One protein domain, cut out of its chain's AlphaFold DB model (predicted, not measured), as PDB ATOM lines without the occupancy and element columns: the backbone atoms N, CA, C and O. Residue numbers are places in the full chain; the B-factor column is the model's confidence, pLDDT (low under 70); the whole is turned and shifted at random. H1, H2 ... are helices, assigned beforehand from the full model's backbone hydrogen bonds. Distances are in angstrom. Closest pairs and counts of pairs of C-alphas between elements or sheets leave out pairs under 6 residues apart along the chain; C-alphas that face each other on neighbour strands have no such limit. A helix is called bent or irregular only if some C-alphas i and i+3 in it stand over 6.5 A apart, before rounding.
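What this domain is: This is residues 146 to 216 and 229 to 364 of the 733 residues of an uncharacterized protein of Variovorax sp. WS11 (UniProt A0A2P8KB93). An elongated body of helices is built along one long helix, H8, with H7 and H11 packed along its first part and H10 folding back along its last part. H3 packs on H10 and H6, H1 touches both H3 and H11, and H12 makes a corner with H8, the two meeting at their first residues, 345 to 349 of H12 and 265 to 269 of H8, from where H12 runs off about perpendicular to H8. The printed part has 207 residues with twelve named helices, H1 to H12 in chain order, and no named strand; the class is all helix. It is compact, with a radius of gyration of the C-alphas of 19.1 A and spans of 64 by 40 by 25 A.

How they stand to each other: H1, residues 148 to 161, touches residues 177 to 185 of H3, residues 175 to 197, the same way at 32 degrees, a shallow tilt only just short of steep; the C-alphas of Phe 156 and Leu 181 are closest, 6.4 A. H2, residues 166 to 169, is close to H1 but not clearly touching, Asp 155 to Ala 168 being 5.9 A between C-alphas. H4, residues 200 to 205, is close to H3 but not clearly touching, C-alphas 195 and 203 being 6.7 A apart. H5, residues 210 to 213, and the hub H8, residues 265 to 294, are near each other. H6, residues 231 to 236, touches H3, closest at C-alphas 188 and 236, 4.1 A. H7, residues 240 to 253, forms a hairpin with H8 at a shallow tilt of 18 degrees, closest at C-alphas 253 and 268, 5.0 A. H9, residues 296 to 301, and H10, residues 304 to 325, form a hairpin and only just touch, with 3 pairs of C-alphas within 8 A. H10 touches residues 283 to 294 of H8, opposite ways, closest at C-alphas 290 and 314, 4.4 A. H11, residues 330 to 343, touches residues 268 to 279 of H8 at a steep tilt of 39 degrees, closest at C-alphas 269 and 342, 4.5 A. H12, residues 345 to 364, is about perpendicular to H8 at 83 degrees; they touch, closest at C-alphas 265 and 345, 5.2 A. Every O i to N i+4 pair is within hydrogen-bond range in H4, H6, H8, H11 and H12; H1 has 9 of 10, H3 18 of 19, H7 9 of 10, H9 1 of 2 and H10 16 of 18, while H2 and H5 are too short for one.

Where its parts are: H1 begins at C-alpha 148 (84.139, 113.790, 119.012). H3 is 32.9 A long, H8 43.3 A, H10 31.7 A and H12 28.5 A, ending at C-alpha 364 (69.122, 106.833, 113.015). H10 is irregular, but only just: C-alphas 305 and 308 are 6.9 A apart.

The domain as a whole: The C-alphas of Gly 259 and Ser 304 are farthest apart, 65.2 A. Residues 217 to 228 are not printed, and C-alphas 216 and 229 are 15.8 A apart across the cut. Of the links printed whole, H7 to H8 is long. The pLDDT is under 70 at residues 146 to 175, 210 to 216 and 363.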
ATOM      1  N   GLY A 146      81.104 108.841 122.108       45.56
ATOM      2  CA  GLY A 146      81.550 108.201 120.854       45.56
ATOM      3  C   GLY A 146      81.643 109.064 119.580       45.56
ATOM      4  O   GLY A 146      81.875 108.513 118.506       45.56
ATOM      5  N   ASN A 147      81.508 110.392 119.666       53.16
ATOM      6  CA  ASN A 147      81.224 111.275 118.530       53.16
ATOM      7  C   ASN A 147      82.238 112.426 118.326       53.16
ATOM      8  O   ASN A 147      82.009 113.294 117.500       53.16
ATOM      9  N   VAL A 148      83.368 112.517 119.034       58.47
ATOM     10  CA  VAL A 148      84.139 113.790 119.012       58.47
ATOM     11  C   VAL A 148      85.008 114.000 117.753       58.47
ATOM     12  O   VAL A 148      85.202 115.136 117.322       58.47
ATOM     13  N   ILE A 149      85.546 112.941 117.133       53.72
ATOM     14  CA  ILE A 149      86.599 113.079 116.098       53.72
ATOM     15  C   ILE A 149      86.043 113.234 114.672       53.72
ATOM     16  O   ILE A 149      86.559 114.055 113.916       53.72
ATOM     17  N   SER A 150      85.003 112.483 114.291       54.25
ATOM     18  CA  SER A 150      84.345 112.634 112.979       54.25
ATOM     19  C   SER A 150      83.645 113.987 112.865       54.25
ATOM     20  O   SER A 150      83.829 114.692 111.877       54.25
ATOM     21  N   HIS A 151      82.947 114.392 113.929       61.06
ATOM     22  CA  HIS A 151      82.281 115.688 113.997       61.06
ATOM     23  C   HIS A 151      83.261 116.844 113.847       61.06
ATOM     24  O   HIS A 151      82.984 117.758 113.089       61.06
ATOM     25  N   PHE A 152      84.451 116.778 114.451       61.94
ATOM     26  CA  PHE A 152      85.409 117.883 114.368       61.94
ATOM     27  C   PHE A 152      85.793 118.273 112.929       61.94
ATOM     28  O   PHE A 152      85.978 119.457 112.652       61.94
ATOM     29  N   LEU A 153      85.922 117.312 112.009       61.12
ATOM     30  CA  LEU A 153      86.339 117.610 110.633       61.12
ATOM     31  C   LEU A 153      85.179 117.971 109.709       61.12
ATOM     32  O   LEU A 153      85.355 118.829 108.842       61.12
ATOM     33  N   ASP A 154      84.003 117.392 109.936       64.31
ATOM     34  CA  ASP A 154      82.775 117.831 109.274       64.31
ATOM     35  C   ASP A 154      82.410 119.259 109.729       64.31
ATOM     36  O   ASP A 154      82.129 120.129 108.903       64.31
ATOM     37  N   ASP A 155      82.542 119.545 111.029       64.50
ATOM     38  CA  ASP A 155      82.389 120.876 111.623       64.50
ATOM     39  C   ASP A 155      83.451 121.850 111.094       64.50
ATOM     40  O   ASP A 155      83.167 123.032 110.885       64.50
ATOM     41  N   PHE A 156      84.671 121.370 110.836       59.97
ATOM     42  CA  PHE A 156      85.721 122.168 110.214       59.97
ATOM     43  C   PHE A 156      85.371 122.571 108.775       59.97
ATOM     44  O   PHE A 156      85.508 123.747 108.432       59.97
ATOM     45  N   GLU A 157      84.897 121.648 107.933       65.88
ATOM     46  CA  GLU A 157      84.457 122.002 106.574       65.88
ATOM     47  C   GLU A 157      83.208 122.886 106.585       65.88
ATOM     48  O   GLU A 157      83.135 123.861 105.832       65.88
ATOM     49  N   ALA A 158      82.259 122.640 107.490       66.25
ATOM     50  CA  ALA A 158      81.113 123.525 107.683       66.25
ATOM     51  C   ALA A 158      81.561 124.951 108.066       66.25
ATOM     52  O   ALA A 158      81.135 125.932 107.450       66.25
ATOM     53  N   ALA A 159      82.497 125.079 109.014       58.34
ATOM     54  CA  ALA A 159      83.058 126.366 109.429       58.34
ATOM     55  C   ALA A 159      83.857 127.057 108.309       58.34
ATOM     56  O   ALA A 159      83.813 128.281 108.176       58.34
ATOM     57  N   LYS A 160      84.576 126.290 107.485       63.44
ATOM     58  CA  LYS A 160      85.363 126.794 106.352       63.44
ATOM     59  C   LYS A 160      84.490 127.264 105.187       63.44
ATOM     60  O   LYS A 160      84.832 128.262 104.551       63.44
ATOM     61  N   THR A 161      83.390 126.567 104.910       69.38
ATOM     62  CA  THR A 161      82.428 126.923 103.850       69.38
ATOM     63  C   THR A 161      81.528 128.096 104.234       69.38
ATOM     64  O   THR A 161      80.894 128.683 103.362       69.38
ATOM     65  N   GLY A 162      81.510 128.491 105.513       55.06
ATOM     66  CA  GLY A 162      80.683 129.595 106.001       55.06
ATOM     67  C   GLY A 162      79.194 129.250 106.080       55.06
ATOM     68  O   GLY A 162      78.380 130.157 106.247       55.06
ATOM     69  N   ASN A 163      78.839 127.966 105.970       57.03
ATOM     70  CA  ASN A 163      77.471 127.501 106.173       57.03
ATOM     71  C   ASN A 163      77.088 127.617 107.656       57.03
ATOM     72  O   ASN A 163      77.916 127.438 108.549       57.03
ATOM     73  N   ASP A 164      75.829 127.990 107.900       51.25
ATOM     74  CA  ASP A 164      75.366 128.550 109.170       51.25
ATOM     75  C   ASP A 164      75.663 127.624 110.366       51.25
ATOM     76  O   ASP A 164      75.129 126.524 110.517       51.25
ATOM     77  N   VAL A 165      76.534 128.122 111.244       52.25
ATOM     78  CA  VAL A 165      77.198 127.450 112.376       52.25
ATOM     79  C   VAL A 165      76.209 126.922 113.435       52.25
ATOM     80  O   VAL A 165      76.602 126.251 114.388       52.25
ATOM     81  N   LYS A 166      74.910 127.209 113.292       56.34
ATOM     82  CA  LYS A 166      73.857 126.811 114.235       56.34
ATOM     83  C   LYS A 166      73.688 125.295 114.358       56.34
ATOM     84  O   LYS A 166      73.541 124.827 115.478       56.34
ATOM     85  N   VAL A 167      73.761 124.536 113.263       49.91
ATOM     86  CA  VAL A 167      73.583 123.067 113.311       49.91
ATOM     87  C   VAL A 167      74.834 122.361 113.850       49.91
ATOM     88  O   VAL A 167      74.719 121.382 114.582       49.91
ATOM     89  N   ALA A 168      76.025 122.906 113.585       49.94
ATOM     90  CA  ALA A 168      77.275 122.409 114.164       49.94
ATOM     91  C   ALA A 168      77.338 122.681 115.685       49.94
ATOM     92  O   ALA A 168      77.777 121.848 116.474       49.94
ATOM     93  N   ARG A 169      76.834 123.841 116.137       49.69
ATOM     94  CA  ARG A 169      76.915 124.297 117.538       49.69
ATOM     95  C   ARG A 169      76.253 123.387 118.566       49.69
ATOM     96  O   ARG A 169      76.748 123.342 119.688       49.69
ATOM     97  N   GLU A 170      75.169 122.699 118.221       54.16
ATOM     98  CA  GLU A 170      74.440 121.868 119.190       54.16
ATOM     99  C   GLU A 170      75.261 120.630 119.612       54.16
ATOM    100  O   GLU A 170      75.177 120.199 120.761       54.16
ATOM    101  N   ASN A 171      76.118 120.116 118.715       50.59
ATOM    102  CA  ASN A 171      76.985 118.956 118.965       50.59
ATOM    103  C   ASN A 171      78.388 119.328 119.486       50.59
ATOM    104  O   ASN A 171      79.009 118.526 120.182       50.59
ATOM    105  N   ILE A 172      78.879 120.555 119.253       52.75
ATOM    106  CA  ILE A 172      80.197 121.043 119.729       52.75
ATOM    107  C   ILE A 172      80.151 121.439 121.225       52.75
ATOM    108  O   ILE A 172      80.734 122.432 121.655       52.75
ATOM    109  N   ARG A 173      79.447 120.681 122.076       52.41
ATOM    110  CA  ARG A 173      79.298 121.017 123.508       52.41
ATOM    111  C   ARG A 173      80.611 120.990 124.296       52.41
ATOM    112  O   ARG A 173      80.674 121.572 125.376       52.41
ATOM    113  N   GLN A 174      81.683 120.410 123.756       62.00
ATOM    114  CA  GLN A 174      83.018 120.591 124.320       62.00
ATOM    115  C   GLN A 174      83.605 121.926 123.841       62.00
ATOM    116  O   GLN A 174      84.136 122.040 122.734       62.00
ATOM    117  N   GLN A 175      83.509 122.938 124.704       63.12
ATOM    118  CA  GLN A 175      83.961 124.322 124.506       63.12
ATOM    119  C   GLN A 175      85.358 124.445 123.854       63.12
ATOM    120  O   GLN A 175      85.577 125.352 123.050       63.12
ATOM    121  N   GLY A 176      86.265 123.492 124.110       74.44
ATOM    122  CA  GLY A 176      87.613 123.462 123.531       74.44
ATOM    123  C   GLY A 176      87.666 123.303 122.003       74.44
ATOM    124  O   GLY A 176      88.462 123.971 121.343       74.44
ATOM    125  N   ASN A 177      86.786 122.499 121.394       80.31
ATOM    126  CA  ASN A 177      86.815 122.280 119.939       80.31
ATOM    127  C   ASN A 177      86.345 123.520 119.165       80.31
ATOM    128  O   ASN A 177      86.887 123.841 118.107       80.31
ATOM    129  N   ALA A 178      85.366 124.255 119.703       83.69
ATOM    130  CA  ALA A 178      84.878 125.487 119.088       83.69
ATOM    131  C   ALA A 178      85.954 126.582 119.061       83.69
ATOM    132  O   ALA A 178      86.048 127.333 118.089       83.69
ATOM    133  N   GLU A 179      86.758 126.695 120.120       87.94
ATOM    134  CA  GLU A 179      87.872 127.646 120.170       87.94
ATOM    135  C   GLU A 179      88.969 127.289 119.171       87.94
ATOM    136  O   GLU A 179      89.444 128.173 118.455       87.94
ATOM    137  N   LEU A 180      89.301 126.000 119.052       89.50
ATOM    138  CA  LEU A 180      90.244 125.511 118.055       89.50
ATOM    139  C   LEU A 180      89.767 125.839 116.633       89.50
ATOM    140  O   LEU A 180      90.497 126.481 115.882       89.50
ATOM    141  N   LEU A 181      88.521 125.505 116.281       88.56
ATOM    142  CA  LEU A 181      87.942 125.827 114.968       88.56
ATOM    143  C   LEU A 181      87.950 127.334 114.679       88.56
ATOM    144  O   LEU A 181      88.329 127.751 113.583       88.56
ATOM    145  N   LYS A 182      87.592 128.170 115.664       90.25
ATOM    146  CA  LYS A 182      87.687 129.635 115.539       90.25
ATOM    147  C   LYS A 182      89.125 130.083 115.283       90.25
ATOM    148  O   LYS A 182      89.333 130.940 114.427       90.25
ATOM    149  N   GLY A 183      90.094 129.504 115.992       93.44
ATOM    150  CA  GLY A 183      91.521 129.763 115.795       93.44
ATOM    151  C   GLY A 183      91.974 129.437 114.373       93.44
ATOM    152  O   GLY A 183      92.637 130.254 113.737       93.44
ATOM    153  N   ILE A 184      91.532 128.298 113.835       94.00
ATOM    154  CA  ILE A 184      91.870 127.877 112.471       94.00
ATOM    155  C   ILE A 184      91.251 128.814 111.425       94.00
ATOM    156  O   ILE A 184      91.920 129.272 110.500       94.00
ATOM    157  N   VAL A 185      89.969 129.154 111.563       93.31
ATOM    158  CA  VAL A 185      89.314 130.085 110.630       93.31
ATOM    159  C   VAL A 185      89.976 131.466 110.688       93.31
ATOM    160  O   VAL A 185      90.199 132.091 109.645       93.31
ATOM    161  N   ALA A 186      90.324 131.935 111.889       95.06
ATOM    162  CA  ALA A 186      91.001 133.212 112.093       95.06
ATOM    163  C   ALA A 186      92.378 133.251 111.418       95.06
ATOM    164  O   ALA A 186      92.630 134.179 110.645       95.06
ATOM    165  N   ILE A 187      93.228 132.239 111.629       96.12
ATOM    166  CA  ILE A 187      94.568 132.208 111.028       96.12
ATOM    167  C   ILE A 187      94.495 132.094 109.501       96.12
ATOM    168  O   ILE A 187      95.192 132.825 108.797       96.12
ATOM    169  N   ASN A 188      93.575 131.281 108.969       96.12
ATOM    170  CA  ASN A 188      93.383 131.135 107.527       96.12
ATOM    171  C   ASN A 188      92.947 132.459 106.891       96.12
ATOM    172  O   ASN A 188      93.442 132.850 105.832       96.12
ATOM    173  N   LYS A 189      92.022 133.178 107.538       96.25
ATOM    174  CA  LYS A 189      91.563 134.494 107.079       96.25
ATOM    175  C   LYS A 189      92.682 135.532 107.151       96.25
ATOM    176  O   LYS A 189      92.819 136.323 106.218       96.25
ATOM    177  N   GLN A 190      93.479 135.516 108.220       97.00
ATOM    178  CA  GLN A 190      94.623 136.407 108.398       97.00
ATOM    179  C   GLN A 190      95.683 136.167 107.316       97.00
ATOM    180  O   GLN A 190      96.062 137.115 106.634       97.00
ATOM    181  N   ALA A 191      96.078 134.916 107.071       96.88
ATOM    182  CA  ALA A 191      97.041 134.564 106.027       96.88
ATOM    183  C   ALA A 191      96.546 134.943 104.620       96.88
ATOM    184  O   ALA A 191      97.289 135.550 103.854       96.88
ATOM    185  N   LYS A 192      95.266 134.688 104.299       96.56
ATOM    186  CA  LYS A 192      94.660 135.115 103.020       96.56
ATOM    187  C   LYS A 192      94.639 136.630 102.849       96.56
ATOM    188  O   LYS A 192      94.787 137.112 101.731       96.56
ATOM    189  N   LYS A 193      94.370 137.372 103.926       97.06
ATOM    190  CA  LYS A 193      94.392 138.837 103.905       97.06
ATOM    191  C   LYS A 193      95.817 139.330 103.658       97.06
ATOM    192  O   LYS A 193      96.025 140.120 102.749       97.06
ATOM    193  N   LEU A 194      96.795 138.782 104.374       96.81
ATOM    194  CA  LEU A 194      98.198 139.154 104.212       96.81
ATOM    195  C   LEU A 194      98.750 138.815 102.831       96.81
ATOM    196  O   LEU A 194      99.421 139.645 102.240       96.81
ATOM    197  N   GLY A 195      98.391 137.668 102.254       95.94
ATOM    198  CA  GLY A 195      98.799 137.335 100.886       95.94
ATOM    199  C   GLY A 195      98.319 138.335  99.822       95.94
ATOM    200  O   GLY A 195      98.896 138.372  98.742       95.94
ATOM    201  N   ARG A 196      97.284 139.142 100.113       96.75
ATOM    202  CA  ARG A 196      96.802 140.223  99.235       96.75
ATOM    203  C   ARG A 196      97.341 141.602  99.609       96.75
ATOM    204  O   ARG A 196      97.510 142.427  98.723       96.75
ATOM    205  N   ASP A 197      97.539 141.848 100.903       96.69
ATOM    206  CA  ASP A 197      97.887 143.168 101.435       96.69
ATOM    207  C   ASP A 197      99.405 143.430 101.448       96.69
ATOM    208  O   ASP A 197      99.812 144.586 101.535       96.69
ATOM    209  N   LEU A 198     100.233 142.381 101.433       96.44
ATOM    210  CA  LEU A 198     101.694 142.491 101.471       96.44
ATOM    211  C   LEU A 198     102.276 142.853 100.103       96.44
ATOM    212  O   LEU A 198     101.764 142.432  99.063       96.44
ATOM    213  N   ASP A 199     103.409 143.557 100.120       95.12
ATOM    214  CA  ASP A 199     104.175 143.836  98.906       95.12
ATOM    215  C   ASP A 199     104.587 142.526  98.188       95.12
ATOM    216  O   ASP A 199     105.011 141.566  98.848       95.12
ATOM    217  N   PRO A 200     104.508 142.443  96.845       95.38
ATOM    218  CA  PRO A 200     104.890 141.243  96.099       95.38
ATOM    219  C   PRO A 200     106.323 140.751  96.355       95.38
ATOM    220  O   PRO A 200     106.580 139.542  96.257       95.38
ATOM    221  N   ASN A 201     107.260 141.642  96.704       94.38
ATOM    222  CA  ASN A 201     108.619 141.252  97.078       94.38
ATOM    223  C   ASN A 201     108.630 140.563  98.446       94.38
ATOM    224  O   ASN A 201     109.235 139.499  98.577       94.38
ATOM    225  N   THR A 202     107.884 141.086  99.424       94.38
ATOM    226  CA  THR A 202     107.674 140.436 100.730       94.38
ATOM    227  C   THR A 202     107.043 139.052 100.556       94.38
ATOM    228  O   THR A 202     107.524 138.061 101.107       94.38
ATOM    229  N   VAL A 203     106.004 138.935  99.719       95.31
ATOM    230  CA  VAL A 203     105.375 137.638  99.405       95.31
ATOM    231  C   VAL A 203     106.371 136.682  98.738       95.31
ATOM    232  O   VAL A 203     106.356 135.477  99.002       95.31
ATOM    233  N   SER A 204     107.276 137.199  97.903       93.44
ATOM    234  CA  SER A 204     108.327 136.398  97.268       93.44
ATOM    235  C   SER A 204     109.397 135.918  98.248       93.44
ATOM    236  O   SER A 204     109.887 134.803  98.075       93.44
ATOM    237  N   GLN A 205     109.716 136.686  99.291       93.31
ATOM    238  CA  GLN A 205     110.616 136.258 100.370       93.31
ATOM    239  C   GLN A 205     109.999 135.152 101.245       93.31
ATOM    240  O   GLN A 205     110.716 134.321 101.791       93.31
ATOM    241  N   LEU A 206     108.664 135.071 101.307       93.94
ATOM    242  CA  LEU A 206     107.926 133.999 101.990       93.94
ATOM    243  C   LEU A 206     107.801 132.709 101.159       93.94
ATOM    244  O   LEU A 206     107.107 131.765 101.562       93.94
ATOM    245  N   LYS A 207     108.444 132.636  99.987       93.50
ATOM    246  CA  LYS A 207     108.511 131.401  99.201       93.50
ATOM    247  C   LYS A 207     109.365 130.381  99.940       93.50
ATOM    248  O   LYS A 207     110.559 130.566 100.154       93.50
ATOM    249  N   LEU A 208     108.745 129.258 100.284       82.19
ATOM    250  CA  LEU A 208     109.438 128.136 100.897       82.19
ATOM    251  C   LEU A 208     110.427 127.550  99.887       82.19
ATOM    252  O   LEU A 208     110.034 126.955  98.881       82.19
ATOM    253  N   GLY A 209     111.723 127.731 100.145       80.12
ATOM    254  CA  GLY A 209     112.766 127.101  99.341       80.12
ATOM    255  C   GLY A 209     112.595 125.579  99.331       80.12
ATOM    256  O   GLY A 209     112.148 124.989 100.316       80.12
ATOM    257  N   ARG A 210     112.996 124.910  98.237       66.31
ATOM    258  CA  ARG A 210     112.880 123.441  98.081       66.31
ATOM    259  C   ARG A 210     113.400 122.647  99.285       66.31
ATOM    260  O   ARG A 210     112.870 121.579  99.571       66.31
ATOM    261  N   ARG A 211     114.411 123.168  99.991       59.16
ATOM    262  CA  ARG A 211     115.003 122.527 101.176       59.16
ATOM    263  C   ARG A 211     114.021 122.405 102.347       59.16
ATOM    264  O   ARG A 211     114.100 121.424 103.071       59.16
ATOM    265  N   PHE A 212     113.066 123.325 102.483       57.44
ATOM    266  CA  PHE A 212     112.048 123.283 103.540       57.44
ATOM    267  C   PHE A 212     110.883 122.329 103.227       57.44
ATOM    268  O   PHE A 212     110.190 121.895 104.137       57.44
ATOM    269  N   ILE A 213     110.666 121.979 101.954       53.97
ATOM    270  CA  ILE A 213     109.534 121.141 101.507       53.97
ATOM    271  C   ILE A 213     109.904 119.641 101.485       53.97
ATOM    272  O   ILE A 213     109.034 118.771 101.438       53.97
ATOM    273  N   ALA A 214     111.196 119.308 101.528       46.66
ATOM    274  CA  ALA A 214     111.691 117.947 101.318       46.66
ATOM    275  C   ALA A 214     111.498 116.984 102.510       46.66
ATOM    276  O   ALA A 214     111.813 115.803 102.379       46.66
ATOM    277  N   SER A 215     110.988 117.440 103.658       45.81
ATOM    278  CA  SER A 215     111.060 116.683 104.914       45.81
ATOM    279  C   SER A 215     109.960 115.643 105.179       45.81
ATOM    280  O   SER A 215     110.128 114.908 106.144       45.81
ATOM    281  N   ALA A 216     108.896 115.462 104.372       41.78
ATOM    282  CA  ALA A 216     107.975 114.334 104.657       41.78
ATOM    283  C   ALA A 216     107.062 113.766 103.548       41.78
ATOM    284  O   ALA A 216     106.781 112.573 103.607       41.78
ATOM    285  N   LYS A 229     104.200 126.920  96.429       84.25
ATOM    286  CA  LYS A 229     103.303 127.524  97.410       84.25
ATOM    287  C   LYS A 229     104.154 128.314  98.392       84.25
ATOM    288  O   LYS A 229     105.091 127.766  98.979       84.25
ATOM    289  N   ASN A 230     103.840 129.593  98.552       93.00
ATOM    290  CA  ASN A 230     104.448 130.392  99.607       93.00
ATOM    291  C   ASN A 230     103.903 129.933 100.980       93.00
ATOM    292  O   ASN A 230     102.914 129.193 101.069       93.00
ATOM    293  N   LEU A 231     104.569 130.338 102.060       95.31
ATOM    294  CA  LEU A 231     104.162 129.983 103.422       95.31
ATOM    295  C   LEU A 231     102.734 130.466 103.747       95.31
ATOM    296  O   LEU A 231     101.978 129.746 104.398       95.31
ATOM    297  N   LEU A 232     102.328 131.635 103.242       96.31
ATOM    298  CA  LEU A 232     100.985 132.181 103.457       96.31
ATOM    299  C   LEU A 232      99.900 131.334 102.790       96.31
ATOM    300  O   LEU A 232      98.852 131.147 103.392       96.31
ATOM    301  N   ASP A 233     100.149 130.768 101.610       95.06
ATOM    302  CA  ASP A 233      99.223 129.879 100.904       95.06
ATOM    303  C   ASP A 233      99.039 128.567 101.670       95.06
ATOM    304  O   ASP A 233      97.933 128.026 101.751       95.06
ATOM    305  N   LYS A 234     100.133 128.053 102.251       94.69
ATOM    306  CA  LYS A 234     100.105 126.864 103.110       94.69
ATOM    307  C   LYS A 234      99.279 127.121 104.372       94.69
ATOM    308  O   LYS A 234      98.413 126.306 104.678       94.69
ATOM    309  N   ILE A 235      99.477 128.259 105.044       95.94
ATOM    310  CA  ILE A 235      98.689 128.638 106.230       95.94
ATOM    311  C   ILE A 235      97.234 128.924 105.842       95.94
ATOM    312  O   ILE A 235      96.323 128.419 106.477       95.94
ATOM    313  N   ALA A 236      96.982 129.658 104.759       95.12
ATOM    314  CA  ALA A 236      95.645 130.004 104.271       95.12
ATOM    315  C   ALA A 236      94.765 128.785 103.958       95.12
ATOM    316  O   ALA A 236      93.532 128.885 103.980       95.12
ATOM    317  N   GLY A 237      95.398 127.666 103.604       91.88
ATOM    318  CA  GLY A 237      94.749 126.393 103.331       91.88
ATOM    319  C   GLY A 237      94.726 125.422 104.508       91.88
ATOM    320  O   GLY A 237      94.130 124.364 104.343       91.88
ATOM    321  N   TRP A 238      95.350 125.728 105.649       94.12
ATOM    322  CA  TRP A 238      95.568 124.790 106.757       94.12
ATOM    323  C   TRP A 238      94.242 124.313 107.395       94.12
ATOM    324  O   TRP A 238      93.303 125.111 107.511       94.12
ATOM    325  N   PRO A 239      94.103 123.028 107.791       90.31
ATOM    326  CA  PRO A 239      95.065 121.918 107.707       90.31
ATOM    327  C   PRO A 239      95.096 121.216 106.330       90.31
ATOM    328  O   PRO A 239      95.658 120.135 106.172       90.31
ATOM    329  N   GLY A 240      94.487 121.819 105.309       87.69
ATOM    330  CA  GLY A 240      94.507 121.347 103.927       87.69
ATOM    331  C   GLY A 240      93.456 120.279 103.606       87.69
ATOM    332  O   GLY A 240      93.018 119.540 104.486       87.69
ATOM    333  N   PRO A 241      93.059 120.152 102.326       86.19
ATOM    334  CA  PRO A 241      92.187 119.064 101.876       86.19
ATOM    335  C   PRO A 241      92.881 117.692 101.925       86.19
ATOM    336  O   PRO A 241      92.207 116.671 102.009       86.19
ATOM    337  N   ASP A 242      94.219 117.643 101.897       87.19
ATOM    338  CA  ASP A 242      94.952 116.369 101.932       87.19
ATOM    339  C   ASP A 242      94.694 115.603 103.236       87.19
ATOM    340  O   ASP A 242      94.404 114.410 103.185       87.19
ATOM    341  N   LEU A 243      94.675 116.287 104.389       89.44
ATOM    342  CA  LEU A 243      94.396 115.647 105.678       89.44
ATOM    343  C   LEU A 243      93.016 114.970 105.691       89.44
ATOM    344  O   LEU A 243      92.879 113.845 106.172       89.44
ATOM    345  N   GLN A 244      92.008 115.623 105.112       85.62
ATOM    346  CA  GLN A 244      90.657 115.070 104.990       85.62
ATOM    347  C   GLN A 244      90.629 113.849 104.077       85.62
ATOM    348  O   GLN A 244      90.033 112.835 104.433       85.62
ATOM    349  N   ILE A 245      91.314 113.911 102.930       87.56
ATOM    350  CA  ILE A 245      91.423 112.779 102.004       87.56
ATOM    351  C   ILE A 245      92.099 111.590 102.697       87.56
ATOM    352  O   ILE A 245      91.608 110.466 102.601       87.56
ATOM    353  N   LYS A 246      93.198 111.818 103.435       93.31
ATOM    354  CA  LYS A 246      93.879 110.751 104.188       93.31
ATOM    355  C   LYS A 246      92.987 110.154 105.264       93.31
ATOM    356  O   LYS A 246      93.013 108.941 105.461       93.31
ATOM    357  N   LEU A 247      92.184 110.975 105.933       91.19
ATOM    358  CA  LEU A 247      91.269 110.479 106.945       91.19
ATOM    359  C   LEU A 247      90.110 109.675 106.348       91.19
ATOM    360  O   LEU A 247      89.786 108.600 106.850       91.19
ATOM    361  N   ALA A 248      89.510 110.157 105.261       86.81
ATOM    362  CA  ALA A 248      88.480 109.419 104.539       86.81
ATOM    363  C   ALA A 248      89.015 108.050 104.091       86.81
ATOM    364  O   ALA A 248      88.369 107.026 104.319       86.81
ATOM    365  N   PHE A 249      90.240 108.027 103.558       91.38
ATOM    366  CA  PHE A 249      90.924 106.799 103.169       91.38
ATOM    367  C   PHE A 249      91.186 105.871 104.365       91.38
ATOM    368  O   PHE A 249      90.969 104.668 104.256       91.38
ATOM    369  N   LEU A 250      91.584 106.401 105.527       93.88
ATOM    370  CA  LEU A 250      91.718 105.611 106.756       93.88
ATOM    371  C   LEU A 250      90.403 104.904 107.114       93.88
ATOM    372  O   LEU A 250      90.391 103.693 107.331       93.88
ATOM    373  N   PHE A 251      89.293 105.643 107.148       90.69
ATOM    374  CA  PHE A 251      87.987 105.088 107.509       90.69
ATOM    375  C   PHE A 251      87.419 104.128 106.465       90.69
ATOM    376  O   PHE A 251      86.650 103.229 106.810       90.69
ATOM    377  N   GLU A 252      87.758 104.315 105.194       91.31
ATOM    378  CA  GLU A 252      87.426 103.370 104.133       91.31
ATOM    379  C   GLU A 252      88.188 102.056 104.322       91.31
ATOM    380  O   GLU A 252      87.577 100.988 104.337       91.31
ATOM    381  N   ARG A 253      89.504 102.137 104.557       94.25
ATOM    382  CA  ARG A 253      90.377 100.972 104.770       94.25
ATOM    383  C   ARG A 253      90.152 100.260 106.098       94.25
ATOM    384  O   ARG A 253      90.614  99.137 106.251       94.25
ATOM    385  N   ALA A 254      89.441 100.882 107.035       92.38
ATOM    386  CA  ALA A 254      89.029 100.226 108.268       92.38
ATOM    387  C   ALA A 254      87.978  99.135 108.023       92.38
ATOM    388  O   ALA A 254      87.856  98.238 108.845       92.38
ATOM    389  N   LYS A 255      87.200  99.195 106.932       92.44
ATOM    390  CA  LYS A 255      86.117  98.234 106.682       92.44
ATOM    391  C   LYS A 255      86.677  96.851 106.315       92.44
ATOM    392  O   LYS A 255      87.606  96.780 105.509       92.44
ATOM    393  N   PRO A 256      86.107  95.751 106.844       91.38
ATOM    394  CA  PRO A 256      86.456  94.416 106.372       91.38
ATOM    395  C   PRO A 256      86.047  94.262 104.902       91.38
ATOM    396  O   PRO A 256      85.023  94.803 104.475       91.38
ATOM    397  N   GLU A 257      86.845  93.530 104.122       91.00
ATOM    398  CA  GLU A 257      86.482  93.225 102.737       91.00
ATOM    399  C   GLU A 257      85.174  92.417 102.702       91.00
ATOM    400  O   GLU A 257      84.994  91.501 103.512       91.00
ATOM    401  N   PRO A 258      84.244  92.733 101.785       90.69
ATOM    402  CA  PRO A 258      82.980  92.017 101.687       90.69
ATOM    403  C   PRO A 258      83.231  90.523 101.447       90.69
ATOM    404  O   PRO A 258      83.902  90.134 100.496       90.69
ATOM    405  N   GLY A 259      82.699  89.681 102.336       91.81
ATOM    406  CA  GLY A 259      82.895  88.227 102.305       91.81
ATOM    407  C   GLY A 259      84.108  87.719 103.095       91.81
ATOM    408  O   GLY A 259      84.219  86.514 103.311       91.81
ATOM    409  N   SER A 260      84.972  88.605 103.597       90.75
ATOM    410  CA  SER A 260      86.100  88.235 104.453       90.75
ATOM    411  C   SER A 260      85.773  88.448 105.930       90.75
ATOM    412  O   SER A 260      85.365  89.528 106.352       90.75
ATOM    413  N   LYS A 261      85.992  87.412 106.751       87.12
ATOM    414  CA  LYS A 261      85.929  87.526 108.221       87.12
ATOM    415  C   LYS A 261      87.214  88.114 108.816       87.12
ATOM    416  O   LYS A 261      87.220  88.502 109.983       87.12
ATOM    417  N   SER A 262      88.304  88.157 108.046       85.56
ATOM    418  CA  SER A 262      89.598  88.679 108.487       85.56
ATOM    419  C   SER A 262      89.822  90.089 107.953       85.56
ATOM    420  O   SER A 262      89.688  90.337 106.755       85.56
ATOM    421  N   PHE A 263      90.226  91.006 108.830       86.31
ATOM    422  CA  PHE A 263      90.660  92.337 108.422       86.31
ATOM    423  C   PHE A 263      92.004  92.224 107.709       86.31
ATOM    424  O   PHE A 263      92.964  91.699 108.273       86.31
ATOM    425  N   ASN A 264      92.081  92.727 106.478       87.31
ATOM    426  CA  ASN A 264      93.366  92.934 105.834       87.31
ATOM    427  C   ASN A 264      94.050  94.122 106.527       87.31
ATOM    428  O   ASN A 264      93.679  95.278 106.326       87.31
ATOM    429  N   SER A 265      95.011  93.826 107.397       91.50
ATOM    430  CA  SER A 265      95.669  94.822 108.241       91.50
ATOM    431  C   SER A 265      96.569  95.777 107.458       91.50
ATOM    432  O   SER A 265      96.816  96.897 107.902       91.50
ATOM    433  N   GLU A 266      97.072  95.354 106.297       94.31
ATOM    434  CA  GLU A 266      98.111  96.087 105.574       94.31
ATOM    435  C   GLU A 266      97.595  97.391 104.927       94.31
ATOM    436  O   GLU A 266      98.196  98.441 105.166       94.31
ATOM    437  N   PRO A 267      96.456  97.420 104.204       94.94
ATOM    438  CA  PRO A 267      95.895  98.670 103.688       94.94
ATOM    439  C   PRO A 267      95.561  99.688 104.785       94.94
ATOM    440  O   PRO A 267      95.803 100.884 104.611       94.94
ATOM    441  N   PHE A 268      95.035  99.231 105.926       94.31
ATOM    442  CA  PHE A 268      94.722 100.106 107.057       94.31
ATOM    443  C   PHE A 268      95.990 100.655 107.726       94.31
ATOM    444  O   PHE A 268      96.066 101.850 108.023       94.31
ATOM    445  N   LYS A 269      97.030  99.824 107.876       94.62
ATOM    446  CA  LYS A 269      98.357 100.244 108.349       94.62
ATOM    447  C   LYS A 269      98.975 101.309 107.442       94.62
ATOM    448  O   LYS A 269      99.507 102.309 107.926       94.62
ATOM    449  N   GLN A 270      98.885 101.130 106.125       94.94
ATOM    450  CA  GLN A 270      99.384 102.105 105.151       94.94
ATOM    451  C   GLN A 270      98.599 103.419 105.194       94.94
ATOM    452  O   GLN A 270      99.207 104.490 105.175       94.94
ATOM    453  N   ALA A 271      97.270 103.353 105.314       94.56
ATOM    454  CA  ALA A 271      96.430 104.536 105.488       94.56
ATOM    455  C   ALA A 271      96.773 105.296 106.781       94.56
ATOM    456  O   ALA A 271      96.930 106.516 106.764       94.56
ATOM    457  N   SER A 272      96.992 104.565 107.875       94.88
ATOM    458  CA  SER A 272      97.416 105.105 109.170       94.88
ATOM    459  C   SER A 272      98.765 105.821 109.079       94.88
ATOM    460  O   SER A 272      98.904 106.961 109.521       94.88
ATOM    461  N   LYS A 273      99.748 105.208 108.405       96.06
ATOM    462  CA  LYS A 273     101.049 105.834 108.124       96.06
ATOM    463  C   LYS A 273     100.901 107.120 107.309       96.06
ATOM    464  O   LYS A 273     101.542 108.119 107.625       96.06
ATOM    465  N   ALA A 274     100.078 107.099 106.262       94.62
ATOM    466  CA  ALA A 274      99.851 108.269 105.420       94.62
ATOM    467  C   ALA A 274      99.212 109.422 106.209       94.62
ATOM    468  O   ALA A 274      99.608 110.572 106.035       94.62
ATOM    469  N   LEU A 275      98.276 109.114 107.110       95.12
ATOM    470  CA  LEU A 275      97.659 110.103 107.988       95.12
ATOM    471  C   LEU A 275      98.653 110.690 109.002       95.12
ATOM    472  O   LEU A 275      98.676 111.905 109.188       95.12
ATOM    473  N   LEU A 276      99.514 109.866 109.612       94.75
ATOM    474  CA  LEU A 276     100.577 110.344 110.509       94.75
ATOM    475  C   LEU A 276     101.527 111.317 109.805       94.75
ATOM    476  O   LEU A 276     101.882 112.346 110.375       94.75
ATOM    477  N   LEU A 277     101.917 111.010 108.565       93.81
ATOM    478  CA  LEU A 277     102.760 111.895 107.759       93.81
ATOM    479  C   LEU A 277     102.054 113.220 107.449       93.81
ATOM    480  O   LEU A 277     102.674 114.275 107.556       93.81
ATOM    481  N   ALA A 278     100.759 113.181 107.120       93.38
ATOM    482  CA  ALA A 278      99.972 114.388 106.879       93.38
ATOM    483  C   ALA A 278      99.851 115.260 108.140       93.38
ATOM    484  O   ALA A 278     100.004 116.477 108.056       93.38
ATOM    485  N   LEU A 279      99.629 114.652 109.312       94.44
ATOM    486  CA  LEU A 279      99.594 115.362 110.595       94.44
ATOM    487  C   LEU A 279     100.946 115.989 110.945       94.44
ATOM    488  O   LEU A 279     100.984 117.144 111.359       94.44
ATOM    489  N   ALA A 280     102.047 115.265 110.728       93.44
ATOM    490  CA  ALA A 280     103.393 115.798 110.921       93.44
ATOM    491  C   ALA A 280     103.695 116.967 109.966       93.44
ATOM    492  O   ALA A 280     104.329 117.940 110.371       93.44
ATOM    493  N   GLU A 281     103.207 116.920 108.720       92.69
ATOM    494  CA  GLU A 281     103.295 118.062 107.800       92.69
ATOM    495  C   GLU A 281     102.515 119.271 108.340       92.69
ATOM    496  O   GLU A 281     103.042 120.381 108.328       92.69
ATOM    497  N   GLN A 282     101.295 119.076 108.859       94.50
ATOM    498  CA  GLN A 282     100.503 120.176 109.428       94.50
ATOM    499  C   GLN A 282     101.174 120.815 110.649       94.50
ATOM    500  O   GLN A 282     101.173 122.042 110.761       94.50
ATOM    501  N   GLU A 283     101.759 119.997 111.523       95.12
ATOM    502  CA  GLU A 283     102.546 120.431 112.683       95.12
ATOM    503  C   GLU A 283     103.768 121.246 112.228       95.12
ATOM    504  O   GLU A 283     103.977 122.371 112.683       95.12
ATOM    505  N   SER A 284     104.516 120.734 111.243       94.12
ATOM    506  CA  SER A 284     105.692 121.405 110.685       94.12
ATOM    507  C   SER A 284     105.362 122.735 110.005       94.12
ATOM    508  O   SER A 284     106.170 123.658 110.088       94.12
ATOM    509  N   ILE A 285     104.209 122.858 109.337       94.69
ATOM    510  CA  ILE A 285     103.776 124.123 108.724       94.69
ATOM    511  C   ILE A 285     103.551 125.189 109.801       94.69
ATOM    512  O   ILE A 285     103.999 126.321 109.623       94.69
ATOM    513  N   LEU A 286     102.882 124.843 110.907       96.25
ATOM    514  CA  LEU A 286     102.629 125.788 111.998       96.25
ATOM    515  C   LEU A 286     103.906 126.150 112.759       96.25
ATOM    516  O   LEU A 286     104.108 127.320 113.068       96.25
ATOM    517  N   ASP A 287     104.781 125.179 113.019       96.00
ATOM    518  CA  ASP A 287     106.079 125.419 113.660       96.00
ATOM    519  C   ASP A 287     106.973 126.325 112.804       96.00
ATOM    520  O   ASP A 287     107.550 127.292 113.304       96.00
ATOM    521  N   LEU A 288     107.025 126.079 111.493       95.19
ATOM    522  CA  LEU A 288     107.756 126.933 110.564       95.19
ATOM    523  C   LEU A 288     107.149 128.335 110.488       95.19
ATOM    524  O   LEU A 288     107.889 129.315 110.479       95.19
ATOM    525  N   ALA A 289     105.818 128.438 110.455       96.38
ATOM    526  CA  ALA A 289     105.118 129.716 110.483       96.38
ATOM    527  C   ALA A 289     105.425 130.505 111.755       96.38
ATOM    528  O   ALA A 289     105.708 131.693 111.665       96.38
ATOM    529  N   ASN A 290     105.420 129.848 112.914       96.94
ATOM    530  CA  ASN A 290     105.808 130.464 114.174       96.94
ATOM    531  C   ASN A 290     107.256 130.971 114.087       96.94
ATOM    532  O   ASN A 290     107.485 132.174 114.058       96.94
ATOM    533  N   LYS A 291     108.223 130.067 113.897       95.50
ATOM    534  CA  LYS A 291     109.659 130.397 113.897       95.50
ATOM    535  C   LYS A 291     110.039 131.467 112.881       95.50
ATOM    536  O   LYS A 291     110.799 132.372 113.209       95.50
ATOM    537  N   ALA A 292     109.540 131.366 111.650       95.12
ATOM    538  CA  ALA A 292     109.869 132.332 110.608       95.12
ATOM    539  C   ALA A 292     109.231 133.694 110.895       95.12
ATOM    540  O   ALA A 292     109.896 134.716 110.779       95.12
ATOM    541  N   LEU A 293     107.956 133.722 111.291       96.50
ATOM    542  CA  LEU A 293     107.210 134.972 111.424       96.50
ATOM    543  C   LEU A 293     107.371 135.646 112.790       96.50
ATOM    544  O   LEU A 293     106.933 136.780 112.937       96.50
ATOM    545  N   THR A 294     107.993 134.996 113.776       96.25
ATOM    546  CA  THR A 294     108.363 135.612 115.062       96.25
ATOM    547  C   THR A 294     109.860 135.879 115.201       96.25
ATOM    548  O   THR A 294     110.262 136.470 116.199       96.25
ATOM    549  N   SER A 295     110.689 135.452 114.244       97.06
ATOM    550  CA  SER A 295     112.132 135.706 114.272       97.06
ATOM    551  C   SER A 295     112.437 137.163 113.935       97.06
ATOM    552  O   SER A 295     112.143 137.622 112.830       97.06
ATOM    553  N   ASP A 296     113.080 137.875 114.862       97.12
ATOM    554  CA  ASP A 296     113.537 139.252 114.643       97.12
ATOM    555  C   ASP A 296     114.525 139.345 113.473       97.12
ATOM    556  O   ASP A 296     114.489 140.309 112.708       97.12
ATOM    557  N   GLU A 297     115.351 138.313 113.277       96.00
ATOM    558  CA  GLU A 297     116.295 138.222 112.161       96.00
ATOM    559  C   GLU A 297     115.553 138.215 110.820       96.00
ATOM    560  O   GLU A 297     115.814 139.059 109.963       96.00
ATOM    561  N   PHE A 298     114.558 137.337 110.654       95.44
ATOM    562  CA  PHE A 298     113.763 137.289 109.426       95.44
ATOM    563  C   PHE A 298     112.937 138.568 109.246       95.44
ATOM    564  O   PHE A 298     112.946 139.174 108.175       95.44
ATOM    565  N   LEU A 299     112.261 139.026 110.303       96.12
ATOM    566  CA  LEU A 299     111.428 140.228 110.260       96.12
ATOM    567  C   LEU A 299     112.235 141.495 109.956       96.12
ATOM    568  O   LEU A 299     111.701 142.400 109.318       96.12
ATOM    569  N   SER A 300     113.514 141.565 110.338       96.25
ATOM    570  CA  SER A 300     114.391 142.695 110.002       96.25
ATOM    571  C   SER A 300     114.589 142.885 108.493       96.25
ATOM    572  O   SER A 300     114.770 144.017 108.040       96.25
ATOM    573  N   THR A 301     114.457 141.812 107.706       95.81
ATOM    574  CA  THR A 301     114.547 141.845 106.235       95.81
ATOM    575  C   THR A 301     113.264 142.331 105.555       95.81
ATOM    576  O   THR A 301     113.293 142.748 104.397       95.81
ATOM    577  N   ILE A 302     112.142 142.324 106.281       96.38
ATOM    578  CA  ILE A 302     110.829 142.755 105.792       96.38
ATOM    579  C   ILE A 302     110.661 144.271 106.004       96.38
ATOM    580  O   ILE A 302     111.137 144.792 107.018       96.38
ATOM    581  N   PRO A 303     109.957 145.011 105.126       95.19
ATOM    582  CA  PRO A 303     109.584 146.405 105.382       95.19
ATOM    583  C   PRO A 303     108.799 146.578 106.693       95.19
ATOM    584  O   PRO A 303     107.920 145.778 107.016       95.19
ATOM    585  N   SER A 304     109.080 147.645 107.450       93.62
ATOM    586  CA  SER A 304     108.522 147.857 108.799       93.62
ATOM    587  C   SER A 304     106.990 147.810 108.863       93.62
ATOM    588  O   SER A 304     106.449 147.243 109.809       93.62
ATOM    589  N   GLY A 305     106.290 148.317 107.840       94.44
ATOM    590  CA  GLY A 305     104.819 148.322 107.776       94.44
ATOM    591  C   GLY A 305     104.157 146.939 107.694       94.44
ATOM    592  O   GLY A 305     102.965 146.805 107.980       94.44
ATOM    593  N   ASP A 306     104.921 145.905 107.338       95.81
ATOM    594  CA  ASP A 306     104.434 144.530 107.204       95.81
ATOM    595  C   ASP A 306     104.879 143.619 108.357       95.81
ATOM    596  O   ASP A 306     104.235 142.595 108.615       95.81
ATOM    597  N   ARG A 307     105.918 144.018 109.107       96.19
ATOM    598  CA  ARG A 307     106.485 143.246 110.226       96.19
ATOM    599  C   ARG A 307     105.454 142.926 111.293       96.19
ATOM    600  O   ARG A 307     105.287 141.763 111.638       96.19
ATOM    601  N   GLU A 308     104.724 143.930 111.775       96.31
ATOM    602  CA  GLU A 308     103.739 143.744 112.850       96.31
ATOM    603  C   GLU A 308     102.632 142.768 112.440       96.31
ATOM    604  O   GLU A 308     102.188 141.934 113.231       96.31
ATOM    605  N   LYS A 309     102.205 142.828 111.175       96.50
ATOM    606  CA  LYS A 309     101.148 141.960 110.657       96.50
ATOM    607  C   LYS A 309     101.617 140.509 110.526       96.50
ATOM    608  O   LYS A 309     100.861 139.595 110.868       96.50
ATOM    609  N   LEU A 310     102.843 140.302 110.037       97.00
ATOM    610  CA  LEU A 310     103.474 138.982 109.960       97.00
ATOM    611  C   LEU A 310     103.738 138.418 111.357       97.00
ATOM    612  O   LEU A 310     103.382 137.273 111.617       97.00
ATOM    613  N   GLN A 311     104.236 139.233 112.285       97.44
ATOM    614  CA  GLN A 311     104.456 138.835 113.674       97.44
ATOM    615  C   GLN A 311     103.151 138.450 114.376       97.44
ATOM    616  O   GLN A 311     103.095 137.447 115.087       97.44
ATOM    617  N   ALA A 312     102.067 139.191 114.131       97.31
ATOM    618  CA  ALA A 312     100.742 138.819 114.612       97.31
ATOM    619  C   ALA A 312     100.275 137.474 114.028       97.31
ATOM    620  O   ALA A 312      99.622 136.703 114.728       97.31
ATOM    621  N   LEU A 313     100.599 137.168 112.764       97.69
ATOM    622  CA  LEU A 313     100.299 135.862 112.165       97.69
ATOM    623  C   LEU A 313     101.146 134.750 112.804       97.69
ATOM    624  O   LEU A 313     100.603 133.686 113.095       97.69
ATOM    625  N   GLY A 314     102.428 135.010 113.077       97.62
ATOM    626  CA  GLY A 314     103.322 134.097 113.797       97.62
ATOM    627  C   GLY A 314     102.793 133.729 115.183       97.62
ATOM    628  O   GLY A 314     102.647 132.548 115.488       97.62
ATOM    629  N   LYS A 315     102.365 134.720 115.975       97.75
ATOM    630  CA  LYS A 315     101.734 134.498 117.294       97.75
ATOM    631  C   LYS A 315     100.420 133.711 117.201       97.75
ATOM    632  O   LYS A 315     100.134 132.862 118.044       97.75
ATOM    633  N   SER A 316      99.611 133.957 116.165       97.25
ATOM    634  CA  SER A 316      98.416 133.143 115.897       97.25
ATOM    635  C   SER A 316      98.781 131.687 115.575       97.25
ATOM    636  O   SER A 316      98.102 130.774 116.050       97.25
ATOM    637  N   ALA A 317      99.852 131.460 114.803       97.12
ATOM    638  CA  ALA A 317     100.361 130.124 114.487       97.12
ATOM    639  C   ALA A 317     100.883 129.403 115.733       97.12
ATOM    640  O   ALA A 317     100.559 128.236 115.926       97.12
ATOM    641  N   GLU A 318     101.607 130.098 116.611       97.31
ATOM    642  CA  GLU A 318     102.077 129.577 117.902       97.31
ATOM    643  C   GLU A 318     100.918 129.122 118.797       97.31
ATOM    644  O   GLU A 318     100.920 128.005 119.324       97.31
ATOM    645  N   LYS A 319      99.885 129.964 118.936       96.81
ATOM    646  CA  LYS A 319      98.693 129.624 119.719       96.81
ATOM    647  C   LYS A 319      97.993 128.389 119.152       96.81
ATOM    648  O   LYS A 319      97.578 127.514 119.912       96.81
ATOM    649  N   LEU A 320      97.871 128.306 117.827       95.69
ATOM    650  CA  LEU A 320      97.261 127.156 117.167       95.69
ATOM    651  C   LEU A 320      98.124 125.895 117.292       95.69
ATOM    652  O   LEU A 320      97.576 124.824 117.524       95.69
ATOM    653  N   LEU A 321      99.450 126.013 117.194       96.06
ATOM    654  CA  LEU A 321     100.389 124.909 117.399       96.06
ATOM    655  C   LEU A 321     100.293 124.364 118.826       96.06
ATOM    656  O   LEU A 321     100.222 123.156 119.015       96.06
ATOM    657  N   THR A 322     100.203 125.245 119.822       95.81
ATOM    658  CA  THR A 322     100.004 124.847 121.224       95.81
ATOM    659  C   THR A 322      98.699 124.069 121.390       95.81
ATOM    660  O   THR A 322      98.687 123.002 121.996       95.81
ATOM    661  N   ALA A 323      97.606 124.547 120.785       92.56
ATOM    662  CA  ALA A 323      96.323 123.846 120.808       92.56
ATOM    663  C   ALA A 323      96.330 122.537 119.992       92.56
ATOM    664  O   ALA A 323      95.606 121.605 120.324       92.56
ATOM    665  N   PHE A 324      97.138 122.447 118.934       92.50
ATOM    666  CA  PHE A 324      97.330 121.229 118.140       92.50
ATOM    667  C   PHE A 324      98.085 120.155 118.934       92.50
ATOM    668  O   PHE A 324      97.738 118.976 118.863       92.50
ATOM    669  N   LEU A 325      99.097 120.566 119.701       92.69
ATOM    670  CA  LEU A 325      99.928 119.695 120.536       92.69
ATOM    671  C   LEU A 325      99.283 119.328 121.877       92.69
ATOM    672  O   LEU A 325      99.767 118.411 122.541       92.69
ATOM    673  N   ASP A 326      98.207 120.012 122.273       92.06
ATOM    674  CA  ASP A 326      97.466 119.680 123.486       92.06
ATOM    675  C   ASP A 326      96.976 118.216 123.439       92.06
ATOM    676  O   ASP A 326      96.312 117.834 122.469       92.06
ATOM    677  N   PRO A 327      97.272 117.378 124.454       86.25
ATOM    678  CA  PRO A 327      96.888 115.965 124.465       86.25
ATOM    679  C   PRO A 327      95.377 115.721 124.370       86.25
ATOM    680  O   PRO A 327      94.957 114.670 123.887       86.25
ATOM    681  N   GLY A 328      94.560 116.679 124.821       84.25
ATOM    682  CA  GLY A 328      93.101 116.635 124.738       84.25
ATOM    683  C   GLY A 328      92.543 117.148 123.409       84.25
ATOM    684  O   GLY A 328      91.326 117.101 123.195       84.25
ATOM    685  N   SER A 329      93.396 117.628 122.503       88.44
ATOM    686  CA  SER A 329      92.972 118.162 121.217       88.44
ATOM    687  C   SER A 329      92.473 117.056 120.277       88.44
ATOM    688  O   SER A 329      92.913 115.901 120.336       88.44
ATOM    689  N   PRO A 330      91.563 117.379 119.342       87.81
ATOM    690  CA  PRO A 330      91.141 116.430 118.316       87.81
ATOM    691  C   PRO A 330      92.303 115.979 117.419       87.81
ATOM    692  O   PRO A 330      92.280 114.849 116.938       87.81
ATOM    693  N   PHE A 331      93.339 116.806 117.234       90.94
ATOM    694  CA  PHE A 331      94.523 116.431 116.460       90.94
ATOM    695  C   PHE A 331      95.415 115.437 117.204       90.94
ATOM    696  O   PHE A 331      95.878 114.479 116.587       90.94
ATOM    697  N   ALA A 332      95.599 115.598 118.517       87.50
ATOM    698  CA  ALA A 332      96.322 114.633 119.341       87.50
ATOM    699  C   ALA A 332      95.594 113.285 119.376       87.50
ATOM    700  O   ALA A 332      96.203 112.245 119.120       87.50
ATOM    701  N   ARG A 333      94.268 113.297 119.560       87.12
ATOM    702  CA  ARG A 333      93.441 112.085 119.448       87.12
ATOM    703  C   ARG A 333      93.566 111.427 118.074       87.12
ATOM    704  O   ARG A 333      93.694 110.207 117.989       87.12
ATOM    705  N   LEU A 334      93.585 112.215 116.997       91.19
ATOM    706  CA  LEU A 334      93.754 111.688 115.646       91.19
ATOM    707  C   LEU A 334      95.161 111.115 115.406       91.19
ATOM    708  O   LEU A 334      95.293 110.066 114.777       91.19
ATOM    709  N   LYS A 335      96.204 111.756 115.947       91.81
ATOM    710  CA  LYS A 335      97.590 111.264 115.926       91.81
ATOM    711  C   LYS A 335      97.706 109.938 116.681       91.81
ATOM    712  O   LYS A 335      98.310 109.004 116.159       91.81
ATOM    713  N   ASN A 336      97.057 109.822 117.840       87.56
ATOM    714  CA  ASN A 336      97.006 108.589 118.628       87.56
ATOM    715  C   ASN A 336      96.254 107.476 117.890       87.56
ATOM    716  O   ASN A 336      96.759 106.360 117.808       87.56
ATOM    717  N   LEU A 337      95.105 107.783 117.277       90.56
ATOM    718  CA  LEU A 337      94.357 106.830 116.454       90.56
ATOM    719  C   LEU A 337      95.195 106.317 115.274       90.56
ATOM    720  O   LEU A 337      95.249 105.116 115.024       90.56
ATOM    721  N   ALA A 338      95.862 107.217 114.552       93.75
ATOM    722  CA  ALA A 338      96.706 106.852 113.421       93.75
ATOM    723  C   ALA A 338      97.960 106.074 113.868       93.75
ATOM    724  O   ALA A 338      98.405 105.160 113.181       93.75
ATOM    725  N   SER A 339      98.517 106.388 115.040       90.06
ATOM    726  CA  SER A 339      99.612 105.619 115.637       90.06
ATOM    727  C   SER A 339      99.160 104.203 116.000       90.06
ATOM    728  O   SER A 339      99.770 103.235 115.544       90.06
ATOM    729  N   ALA A 340      98.033 104.068 116.701       86.88
ATOM    730  CA  ALA A 340      97.427 102.777 117.013       86.88
ATOM    731  C   ALA A 340      97.121 101.977 115.739       86.88
ATOM    732  O   ALA A 340      97.466 100.805 115.654       86.88
ATOM    733  N   GLY A 341      96.581 102.611 114.695       91.00
ATOM    734  CA  GLY A 341      96.306 101.940 113.423       91.00
ATOM    735  C   GLY A 341      97.557 101.515 112.652       91.00
ATOM    736  O   GLY A 341      97.506 100.577 111.860       91.00
ATOM    737  N   TYR A 342      98.701 102.155 112.900       93.75
ATOM    738  CA  TYR A 342      99.977 101.750 112.321       93.75
ATOM    739  C   TYR A 342     100.620 100.569 113.068       93.75
ATOM    740  O   TYR A 342     101.192  99.680 112.432       93.75
ATOM    741  N   HIS A 343     100.528 100.555 114.401       88.12
ATOM    742  CA  HIS A 343     101.144  99.533 115.256       88.12
ATOM    743  C   HIS A 343     100.250  98.300 115.461       88.12
ATOM    744  O   HIS A 343     100.723  97.175 115.339       88.12
ATOM    745  N   LEU A 344      98.953  98.518 115.679       90.75
ATOM    746  CA  LEU A 344      97.911  97.518 115.939       90.75
ATOM    747  C   LEU A 344      96.767  97.658 114.914       90.75
ATOM    748  O   LEU A 344      95.628  97.992 115.272       90.75
ATOM    749  N   PRO A 345      97.045  97.455 113.612       92.19
ATOM    750  CA  PRO A 345      96.093  97.738 112.541       92.19
ATOM    751  C   PRO A 345      94.781  96.955 112.651       92.19
ATOM    752  O   PRO A 345      93.716  97.521 112.424       92.19
ATOM    753  N   THR A 346      94.836  95.672 113.013       91.19
ATOM    754  CA  THR A 346      93.656  94.796 113.064       91.19
ATOM    755  C   THR A 346      92.686  95.215 114.169       91.19
ATOM    756  O   THR A 346      91.492  95.396 113.923       91.19
ATOM    757  N   GLU A 347      93.186  95.387 115.390       88.62
ATOM    758  CA  GLU A 347      92.408  95.765 116.573       88.62
ATOM    759  C   GLU A 347      91.849  97.179 116.423       88.62
ATOM    760  O   GLU A 347      90.667  97.409 116.681       88.62
ATOM    761  N   THR A 348      92.671  98.110 115.934       87.00
ATOM    762  CA  THR A 348      92.254  99.497 115.722       87.00
ATOM    763  C   THR A 348      91.185  99.594 114.632       87.00
ATOM    764  O   THR A 348      90.173 100.260 114.838       87.00
ATOM    765  N   ALA A 349      91.333  98.882 113.506       90.94
ATOM    766  CA  ALA A 349      90.318  98.858 112.448       90.94
ATOM    767  C   ALA A 349      88.968  98.327 112.955       90.94
ATOM    768  O   ALA A 349      87.931  98.945 112.705       90.94
ATOM    769  N   LYS A 350      88.971  97.235 113.738       90.12
ATOM    770  CA  LYS A 350      87.757  96.695 114.379       90.12
ATOM    771  C   LYS A 350      87.068  97.735 115.261       90.12
ATOM    772  O   LYS A 350      85.853  97.894 115.173       90.12
ATOM    773  N   GLN A 351      87.831  98.447 116.094       86.62
ATOM    774  CA  GLN A 351      87.281  99.483 116.973       86.62
ATOM    775  C   GLN A 351      86.708 100.662 116.184       86.62
ATOM    776  O   GLN A 351      85.604 101.114 116.481       86.62
ATOM    777  N   VAL A 352      87.416 101.119 115.148       87.50
ATOM    778  CA  VAL A 352      86.950 102.189 114.256       87.50
ATOM    779  C   VAL A 352      85.631 101.809 113.581       87.50
ATOM    780  O   VAL A 352      84.704 102.618 113.558       87.50
ATOM    781  N   VAL A 353      85.510 100.580 113.070       88.31
ATOM    782  CA  VAL A 353      84.263 100.083 112.466       88.31
ATOM    783  C   VAL A 353      83.145 100.002 113.503       88.31
ATOM    784  O   VAL A 353      82.073 100.555 113.269       88.31
ATOM    785  N   ALA A 354      83.403  99.391 114.663       86.44
ATOM    786  CA  ALA A 354      82.409  99.250 115.727       86.44
ATOM    787  C   ALA A 354      81.864 100.611 116.191       86.44
ATOM    788  O   ALA A 354      80.652 100.782 116.319       86.44
ATOM    789  N   LYS A 355      82.744 101.604 116.369       82.62
ATOM    790  CA  LYS A 355      82.355 102.959 116.779       82.62
ATOM    791  C   LYS A 355      81.617 103.720 115.690       82.62
ATOM    792  O   LYS A 355      80.643 104.409 115.977       82.62
ATOM    793  N   ARG A 356      82.004 103.548 114.426       82.06
ATOM    794  CA  ARG A 356      81.268 104.128 113.296       82.06
ATOM    795  C   ARG A 356      79.853 103.558 113.179       82.06
ATOM    796  O   ARG A 356      78.926 104.292 112.843       82.06
ATOM    797  N   GLU A 357      79.674 102.266 113.438       83.19
ATOM    798  CA  GLU A 357      78.347 101.649 113.472       83.19
ATOM    799  C   GLU A 357      77.516 102.136 114.655       83.19
ATOM    800  O   GLU A 357      76.344 102.444 114.473       83.19
ATOM    801  N   GLU A 358      78.107 102.230 115.849       78.56
ATOM    802  CA  GLU A 358      77.461 102.798 117.039       78.56
ATOM    803  C   GLU A 358      76.978 104.227 116.774       78.56
ATOM    804  O   GLU A 358      75.816 104.541 117.023       78.56
ATOM    805  N   PHE A 359      77.827 105.053 116.163       72.44
ATOM    806  CA  PHE A 359      77.468 106.398 115.739       72.44
ATOM    807  C   PHE A 359      76.322 106.403 114.723       72.44
ATOM    808  O   PHE A 359      75.334 107.115 114.895       72.44
ATOM    809  N   SER A 360      76.420 105.571 113.684       74.44
ATOM    810  CA  SER A 360      75.371 105.464 112.663       74.44
ATOM    811  C   SER A 360      74.045 105.037 113.301       74.44
ATOM    812  O   SER A 360      73.003 105.620 113.016       74.44
ATOM    813  N   ARG A 361      74.076 104.084 114.244       79.75
ATOM    814  CA  ARG A 361      72.903 103.716 115.044       79.75
ATOM    815  C   ARG A 361      72.410 104.891 115.878       79.75
ATOM    816  O   ARG A 361      71.208 105.091 115.894       79.75
ATOM    817  N   SER A 362      73.266 105.681 116.523       72.44
ATOM    818  CA  SER A 362      72.835 106.850 117.305       72.44
ATOM    819  C   SER A 362      72.159 107.925 116.449       72.44
ATOM    820  O   SER A 362      71.234 108.571 116.931       72.44
ATOM    821  N   LEU A 363      72.598 108.121 115.200       69.94
ATOM    822  CA  LEU A 363      71.983 109.082 114.281       69.94
ATOM    823  C   LEU A 363      70.584 108.646 113.823       69.94
ATOM    824  O   LEU A 363      69.691 109.481 113.712       69.94
ATOM    825  N   PHE A 364      70.389 107.351 113.551       76.62
ATOM    826  CA  PHE A 364      69.122 106.833 113.015       76.62
ATOM    827  C   PHE A 364      68.176 106.270 114.078       76.62
ATOM    828  O   PHE A 364      66.967 106.267 113.873       76.62
TER     829      PHE A 364